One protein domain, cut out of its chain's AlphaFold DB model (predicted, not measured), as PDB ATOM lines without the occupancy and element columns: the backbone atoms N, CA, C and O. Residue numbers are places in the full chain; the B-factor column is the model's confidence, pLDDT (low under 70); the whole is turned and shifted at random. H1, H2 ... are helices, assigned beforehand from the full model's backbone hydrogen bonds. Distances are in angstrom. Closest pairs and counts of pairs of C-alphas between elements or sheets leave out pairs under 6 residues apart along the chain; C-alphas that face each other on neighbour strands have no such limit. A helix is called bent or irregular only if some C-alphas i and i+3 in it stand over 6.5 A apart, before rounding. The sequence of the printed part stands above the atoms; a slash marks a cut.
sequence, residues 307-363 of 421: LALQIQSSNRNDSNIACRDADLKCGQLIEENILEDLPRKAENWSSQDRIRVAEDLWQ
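This is residues 307 to 363 of the 421 residues of an uncharacterized protein of Crocosphaera watsonii WH 8502 (UniProt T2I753). A long, kinked helix, H2, covers one side of a small rounded body, and H4 runs slantwise opposite it; short H1 packs on both, and short H3 lies toward the other end. The 57 printed residues, with four named helices in the order H1 to H4 and no named strand, are all helix in class and compact, with a radius of gyration of the C-alphas of 9.7 A and spans of 27 by 22 by 20 A.

Find C-alpha 316 at (-23.873, 30.671, 84.985); from there H2 runs to residue 333, 22.9 A. It has a kink of 54 degrees near residue 327 and is irregular, with C-alphas 329 and 332 8.0 A apart. H1 is residues 307 to 311, 5.9 A, and H3 residues 336 to 341, 8.8 A. H4, residues 351 to 363, 18.5 A, ends at C-alpha 363 (-4.132, 29.369, 73.349).

H2 touches H1 with residues 318 to 326 alone, closest at C-alphas Ile 311 and Ser 319, 4.3 A. H1 touches H4, closest at C-alphas Ala 308 and Ala 358, 4.1 A. H3 and H4, a helical hairpin, only just touch, with 3 pairs of C-alphas within 8 A, the closest Ile 338 and Val 357, 7.3 A. Of H4, residues 353 to 357 alone touch H3; the tilt is shallow, 10 degrees, opposite ways. H1 and H3 are apart. Every O i to N i+4 pair is within hydrogen-bond range in H1 and H4, against 12 of 14 in H2 and 1 of 2 in H3.

The farthest C-alphas, Asn 315 and Glu 336, are 27.3 A apart. The printed part has no cut, no link is long, and no printed residue is under 70 in pLDDT.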
ATOM      1  N   LEU A 307     -11.969  36.374  78.744       96.94
ATOM      2  CA  LEU A 307     -13.192  35.664  78.367       96.94
ATOM      3  C   LEU A 307     -13.027  34.147  78.498       96.94
ATOM      4  O   LEU A 307     -13.929  33.485  79.004       96.94
ATOM      5  N   ALA A 308     -11.862  33.596  78.143       97.06
ATOM      6  CA  ALA A 308     -11.550  32.180  78.349       97.06
ATOM      7  C   ALA A 308     -11.709  31.738  79.819       97.06
ATOM      8  O   ALA A 308     -12.152  30.619  80.091       97.06
ATOM      9  N   LEU A 309     -11.399  32.615  80.778       95.06
ATOM     10  CA  LEU A 309     -11.595  32.348  82.206       95.06
ATOM     11  C   LEU A 309     -13.057  32.488  82.615       95.06
ATOM     12  O   LEU A 309     -13.596  31.628  83.309       95.06
ATOM     13  N   GLN A 310     -13.714  33.558  82.173       94.88
ATOM     14  CA  GLN A 310     -15.089  33.860  82.565       94.88
ATOM     15  C   GLN A 310     -16.100  32.868  81.979       94.88
ATOM     16  O   GLN A 310     -17.069  32.513  82.651       94.88
ATOM     17  N   ILE A 311     -15.853  32.335  80.776       95.56
ATOM     18  CA  ILE A 311     -16.636  31.235  80.190       95.56
ATOM     19  C   ILE A 311     -16.656  30.024  81.132       95.56
ATOM     20  O   ILE A 311     -17.684  29.355  81.255       95.56
ATOM     21  N   GLN A 312     -15.556  29.774  81.841       92.25
ATOM     22  CA  GLN A 312     -15.413  28.674  82.794       92.25
ATOM     23  C   GLN A 312     -15.882  29.032  84.216       92.25
ATOM     24  O   GLN A 312     -15.733  28.227  85.136       92.25
ATOM     25  N   SER A 313     -16.467  30.219  84.420       89.75
ATOM     26  CA  SER A 313     -16.991  30.635  85.721       89.75
ATOM     27  C   SER A 313     -18.072  29.679  86.230       89.75
ATOM     28  O   SER A 313     -18.954  29.234  85.494       89.75
ATOM     29  N   SER A 314     -18.038  29.419  87.538       87.25
ATOM     30  CA  SER A 314     -19.097  28.677  88.233       87.25
ATOM     31  C   SER A 314     -20.437  29.428  88.253       87.25
ATOM     32  O   SER A 314     -21.493  28.802  88.356       87.25
ATOM     33  N   ASN A 315     -20.419  30.759  88.107       89.06
ATOM     34  CA  ASN A 315     -21.627  31.557  87.959       89.06
ATOM     35  C   ASN A 315     -22.125  31.488  86.511       89.06
ATOM     36  O   ASN A 315     -21.486  31.981  85.577       89.06
ATOM     37  N   ARG A 316     -23.308  30.893  86.320       88.44
ATOM     38  CA  ARG A 316     -23.873  30.671  84.985       88.44
ATOM     39  C   ARG A 316     -24.208  31.970  84.253       88.44
ATOM     40  O   ARG A 316     -24.117  31.984  83.028       88.44
ATOM     41  N   ASN A 317     -24.577  33.034  84.966       89.44
ATOM     42  CA  ASN A 317     -24.873  34.325  84.343       89.44
ATOM     43  C   ASN A 317     -23.602  34.947  83.761       89.44
ATOM     44  O   ASN A 317     -23.592  35.283  82.579       89.44
ATOM     45  N   ASP A 318     -22.525  34.990  84.545       89.25
ATOM     46  CA  ASP A 318     -21.226  35.519  84.110       89.25
ATOM     47  C   ASP A 318     -20.684  34.699  82.933       89.25
ATOM     48  O   ASP A 318     -20.303  35.251  81.904       89.25
ATOM     49  N   SER A 319     -20.765  33.368  83.028       93.25
ATOM     50  CA  SER A 319     -20.376  32.462  81.944       93.25
ATOM     51  C   SER A 319     -21.201  32.692  80.670       93.25
ATOM     52  O   SER A 319     -20.646  32.701  79.575       93.25
ATOM     53  N   ASN A 320     -22.517  32.926  80.772       93.44
ATOM     54  CA  ASN A 320     -23.359  33.230  79.607       93.44
ATOM     55  C   ASN A 320     -23.003  34.573  78.957       93.44
ATOM     56  O   ASN A 320     -22.990  34.661  77.729       93.44
ATOM     57  N   ILE A 321     -22.724  35.604  79.761       92.69
ATOM     58  CA  ILE A 321     -22.275  36.913  79.268       92.69
ATOM     59  C   ILE A 321     -20.934  36.753  78.546       92.69
ATOM     60  O   ILE A 321     -20.802  37.197  77.410       92.69
ATOM     61  N   ALA A 322     -19.988  36.024  79.140       94.19
ATOM     62  CA  ALA A 322     -18.686  35.772  78.539       94.19
ATOM     63  C   ALA A 322     -18.774  34.971  77.229       94.19
ATOM     64  O   ALA A 322     -18.065  35.284  76.280       94.19
ATOM     65  N   CYS A 323     -19.673  33.981  77.132       95.19
ATOM     66  CA  CYS A 323     -19.905  33.248  75.880       95.19
ATOM     67  C   CYS A 323     -20.418  34.179  74.769       95.19
ATOM     68  O   CYS A 323     -19.926  34.127  73.645       95.19
ATOM     69  N   ARG A 324     -21.382  35.058  75.086       94.62
ATOM     70  CA  ARG A 324     -21.896  36.060  74.136       94.62
ATOM     71  C   ARG A 324     -20.803  37.017  73.679       94.62
ATOM     72  O   ARG A 324     -20.688  37.295  72.491       94.62
ATOM     73  N   ASP A 325     -20.009  37.513  74.616       94.38
ATOM     74  CA  ASP A 325     -18.930  38.446  74.316       94.38
ATOM     75  C   ASP A 325     -17.812  37.786  73.505       94.38
ATOM     76  O   ASP A 325     -17.279  38.416  72.595       94.38
ATOM     77  N   ALA A 326     -17.498  36.519  73.774       94.50
ATOM     78  CA  ALA A 326     -16.552  35.738  72.986       94.50
ATOM     79  C   ALA A 326     -17.023  35.551  71.541       94.50
ATOM     80  O   ALA A 326     -16.251  35.814  70.624       94.50
ATOM     81  N   ASP A 327     -18.285  35.172  71.337       92.94
ATOM     82  CA  ASP A 327     -18.882  35.038  70.003       92.94
ATOM     83  C   ASP A 327     -18.835  36.372  69.233       92.94
ATOM     84  O   ASP A 327     -18.318  36.456  68.119       92.94
ATOM     85  N   LEU A 328     -19.281  37.458  69.875       92.44
ATOM     86  CA  LEU A 328     -19.401  38.774  69.244       92.44
ATOM     87  C   LEU A 328     -18.059  39.470  68.992       92.44
ATOM     88  O   LEU A 328     -17.881  40.108  67.956       92.44
ATOM     89  N   LYS A 329     -17.140  39.426  69.961       91.94
ATOM     90  CA  LYS A 329     -15.905  40.231  69.951       91.94
ATOM     91  C   LYS A 329     -14.683  39.419  69.540       91.94
ATOM     92  O   LYS A 329     -13.693  39.999  69.100       91.94
ATOM     93  N   CYS A 330     -14.730  38.100  69.700       92.81
ATOM     94  CA  CYS A 330     -13.589  37.210  69.505       92.81
ATOM     95  C   CYS A 330     -13.888  36.051  68.547       92.81
ATOM     96  O   CYS A 330     -13.020  35.202  68.381       92.81
ATOM     97  N   GLY A 331     -15.045  36.027  67.872       87.25
ATOM     98  CA  GLY A 331     -15.414  34.950  66.949       87.25
ATOM     99  C   GLY A 331     -14.350  34.672  65.883       87.25
ATOM    100  O   GLY A 331     -14.027  33.521  65.633       87.25
ATOM    101  N   GLN A 332     -13.693  35.711  65.354       87.62
ATOM    102  CA  GLN A 332     -12.588  35.578  64.387       87.62
ATOM    103  C   GLN A 332     -11.359  34.816  64.921       87.62
ATOM    104  O   GLN A 332     -10.503  34.393  64.147       87.62
ATOM    105  N   LEU A 333     -11.220  34.714  66.245       91.25
ATOM    106  CA  LEU A 333     -10.157  33.952  66.882       91.25
ATOM    107  C   LEU A 333     -10.536  32.492  67.053       91.25
ATOM    108  O   LEU A 333      -9.629  31.676  67.082       91.25
ATOM    109  N   ILE A 334     -11.817  32.152  67.164       91.62
ATOM    110  CA  ILE A 334     -12.253  30.777  67.408       91.62
ATOM    111  C   ILE A 334     -12.028  29.946  66.134       91.62
ATOM    112  O   ILE A 334     -12.250  30.437  65.027       91.62
ATOM    113  N   GLU A 335     -11.523  28.712  66.253       90.31
ATOM    114  CA  GLU A 335     -11.331  27.840  65.086       90.31
ATOM    115  C   GLU A 335     -12.658  27.601  64.350       90.31
ATOM    116  O   GLU A 335     -13.708  27.401  64.962       90.31
ATOM    117  N   GLU A 336     -12.600  27.591  63.017       88.50
ATOM    118  CA  GLU A 336     -13.781  27.460  62.156       88.50
ATOM    119  C   GLU A 336     -14.530  26.139  62.398       88.50
ATOM    120  O   GLU A 336     -15.749  26.143  62.530       88.50
ATOM    121  N   ASN A 337     -13.805  25.035  62.593       90.12
ATOM    122  CA  ASN A 337     -14.369  23.733  62.980       90.12
ATOM    123  C   ASN A 337     -15.134  23.773  64.319       90.12
ATOM    124  O   ASN A 337     -16.091  23.029  64.498       90.12
ATOM    125  N   ILE A 338     -14.716  24.605  65.278       91.19
ATOM    126  CA  ILE A 338     -15.438  24.799  66.534       91.19
ATOM    127  C   ILE A 338     -16.701  25.590  66.217       91.19
ATOM    128  O   ILE A 338     -17.782  25.127  66.554       91.19
ATOM    129  N   LEU A 339     -16.584  26.730  65.529       89.06
ATOM    130  CA  LEU A 339     -17.722  27.591  65.189       89.06
ATOM    131  C   LEU A 339     -18.828  26.860  64.412       89.06
ATOM    132  O   LEU A 339     -20.003  27.094  64.686       89.06
ATOM    133  N   GLU A 340     -18.470  25.975  63.481       90.62
ATOM    134  CA  GLU A 340     -19.422  25.166  62.705       90.62
ATOM    135  C   GLU A 340     -20.247  24.204  63.577       90.62
ATOM    136  O   GLU A 340     -21.417  23.952  63.277       90.62
ATOM    137  N   ASP A 341     -19.669  23.708  64.675       91.94
ATOM    138  CA  ASP A 341     -20.338  22.816  65.628       91.94
ATOM    139  C   ASP A 341     -21.225  23.575  66.632       91.94
ATOM    140  O   ASP A 341     -22.108  22.984  67.265       91.94
ATOM    141  N   LEU A 342     -20.983  24.878  66.829       92.25
ATOM    142  CA  LEU A 342     -21.612  25.640  67.902       92.25
ATOM    143  C   LEU A 342     -23.081  25.981  67.601       92.25
ATOM    144  O   LEU A 342     -23.436  26.441  66.511       92.25
ATOM    145  N   PRO A 343     -23.970  25.889  68.608       92.31
ATOM    146  CA  PRO A 343     -25.281  26.512  68.528       92.31
ATOM    147  C   PRO A 343     -25.166  28.013  68.232       92.31
ATOM    148  O   PRO A 343     -24.411  28.729  68.884       92.31
ATOM    149  N   ARG A 344     -26.018  28.521  67.330       88.44
ATOM    150  CA  ARG A 344     -26.046  29.944  66.925       88.44
ATOM    151  C   ARG A 344     -26.207  30.939  68.084       88.44
ATOM    152  O   ARG A 344     -25.861  32.105  67.947       88.44
ATOM    153  N   LYS A 345     -26.828  30.518  69.186       90.75
ATOM    154  CA  LYS A 345     -26.988  31.333  70.395       90.75
ATOM    155  C   LYS A 345     -25.970  30.880  71.432       90.75
ATOM    156  O   LYS A 345     -26.065  29.743  71.895       90.75
ATOM    157  N   ALA A 346     -25.058  31.769  71.815       88.88
ATOM    158  CA  ALA A 346     -23.965  31.467  72.737       88.88
ATOM    159  C   ALA A 346     -24.425  30.963  74.119       88.88
ATOM    160  O   ALA A 346     -23.754  30.177  74.783       88.88
ATOM    161  N   GLU A 347     -25.625  31.342  74.552       86.38
ATOM    162  CA  GLU A 347     -26.223  30.882  75.807       86.38
ATOM    163  C   GLU A 347     -26.580  29.389  75.770       86.38
ATOM    164  O   GLU A 347     -26.610  28.736  76.817       86.38
ATOM    165  N   ASN A 348     -26.812  28.847  74.570       91.88
ATOM    166  CA  ASN A 348     -27.152  27.445  74.345       91.88
ATOM    167  C   ASN A 348     -25.918  26.542  74.227       91.88
ATOM    168  O   ASN A 348     -26.087  25.331  74.101       91.88
ATOM    169  N   TRP A 349     -24.702  27.095  74.266       93.56
ATOM    170  CA  TRP A 349     -23.477  26.301  74.255       93.56
ATOM    171  C   TRP A 349     -23.456  25.335  75.437       93.56
ATOM    172  O   TRP A 349     -23.632  25.732  76.605       93.56
ATOM    173  N   SER A 350     -23.237  24.060  75.119       93.88
ATOM    174  CA  SER A 350     -23.085  22.998  76.102       93.88
ATOM    175  C   SER A 350     -21.834  23.224  76.955       93.88
ATOM    176  O   SER A 350     -20.987  24.067  76.659       93.88
ATOM    177  N   SER A 351     -21.688  22.468  78.044       93.25
ATOM    178  CA  SER A 351     -20.467  22.540  78.854       93.25
ATOM    179  C   SER A 351     -19.215  22.175  78.046       93.25
ATOM    180  O   SER A 351     -18.175  22.789  78.250       93.25
ATOM    181  N   GLN A 352     -19.326  21.231  77.104       94.31
ATOM    182  CA  GLN A 352     -18.211  20.827  76.246       94.31
ATOM    183  C   GLN A 352     -17.837  21.930  75.248       94.31
ATOM    184  O   GLN A 352     -16.656  22.202  75.051       94.31
ATOM    185  N   ASP A 353     -18.836  22.594  74.667       94.69
ATOM    186  CA  ASP A 353     -18.637  23.720  73.748       94.69
ATOM    187  C   ASP A 353     -17.894  24.867  74.435       94.69
ATOM    188  O   ASP A 353     -16.920  25.398  73.908       94.69
ATOM    189  N   ARG A 354     -18.309  25.201  75.663       95.62
ATOM    190  CA  ARG A 354     -17.668  26.237  76.482       95.62
ATOM    191  C   ARG A 354     -16.207  25.921  76.775       95.62
ATOM    192  O   ARG A 354     -15.381  26.821  76.688       95.62
ATOM    193  N   ILE A 355     -15.892  24.664  77.098       96.19
ATOM    194  CA  ILE A 355     -14.509  24.225  77.331       96.19
ATOM    195  C   ILE A 355     -13.683  24.382  76.051       96.19
ATOM    196  O   ILE A 355     -12.651  25.040  76.091       96.19
ATOM    197  N   ARG A 356     -14.170  23.874  74.908       96.19
ATOM    198  CA  ARG A 356     -13.476  23.986  73.610       96.19
ATOM    199  C   ARG A 356     -13.184  25.442  73.240       96.19
ATOM    200  O   ARG A 356     -12.059  25.767  72.876       96.19
ATOM    201  N   VAL A 357     -14.183  26.321  73.355       96.81
ATOM    202  CA  VAL A 357     -14.024  27.755  73.059       96.81
ATOM    203  C   VAL A 357     -13.039  28.410  74.027       96.81
ATOM    204  O   VAL A 357     -12.181  29.178  73.602       96.81
ATOM    205  N   ALA A 358     -13.135  28.109  75.324       97.25
ATOM    206  CA  ALA A 358     -12.232  28.670  76.320       97.25
ATOM    207  C   ALA A 358     -10.773  28.242  76.095       97.25
ATOM    208  O   ALA A 358      -9.883  29.087  76.166       97.25
ATOM    209  N   GLU A 359     -10.520  26.968  75.794       97.12
ATOM    210  CA  GLU A 359      -9.180  26.445  75.496       97.12
ATOM    211  C   GLU A 359      -8.584  27.094  74.241       97.12
ATOM    212  O   GLU A 359      -7.430  27.533  74.256       97.12
ATOM    213  N   ASP A 360      -9.379  27.232  73.180       96.75
ATOM    214  CA  ASP A 360      -8.922  27.844  71.933       96.75
ATOM    215  C   ASP A 360      -8.611  29.343  72.107       96.75
ATOM    216  O   ASP A 360      -7.550  29.827  71.697       96.75
ATOM    217  N   LEU A 361      -9.477  30.080  72.814       97.50
ATOM    218  CA  LEU A 361      -9.216  31.476  73.174       97.50
ATOM    219  C   LEU A 361      -7.987  31.610  74.080       97.50
ATOM    220  O   LEU A 361      -7.177  32.517  73.873       97.50
ATOM    221  N   TRP A 362      -7.799  30.715  75.053       97.19
ATOM    222  CA  TRP A 362      -6.622  30.703  75.929       97.19
ATOM    223  C   TRP A 362      -5.324  30.558  75.129       97.19
ATOM    224  O   TRP A 362      -4.380  31.332  75.309       97.19
ATOM    225  N   GLN A 363      -5.295  29.613  74.191       95.94
ATOM    226  CA  GLN A 363      -4.132  29.369  73.349       95.94
ATOM    227  C   GLN A 363      -3.864  30.542  72.397       95.94
ATOM    228  O   GLN A 363      -2.749  31.066  72.342       95.94
TER     229      GLN A 363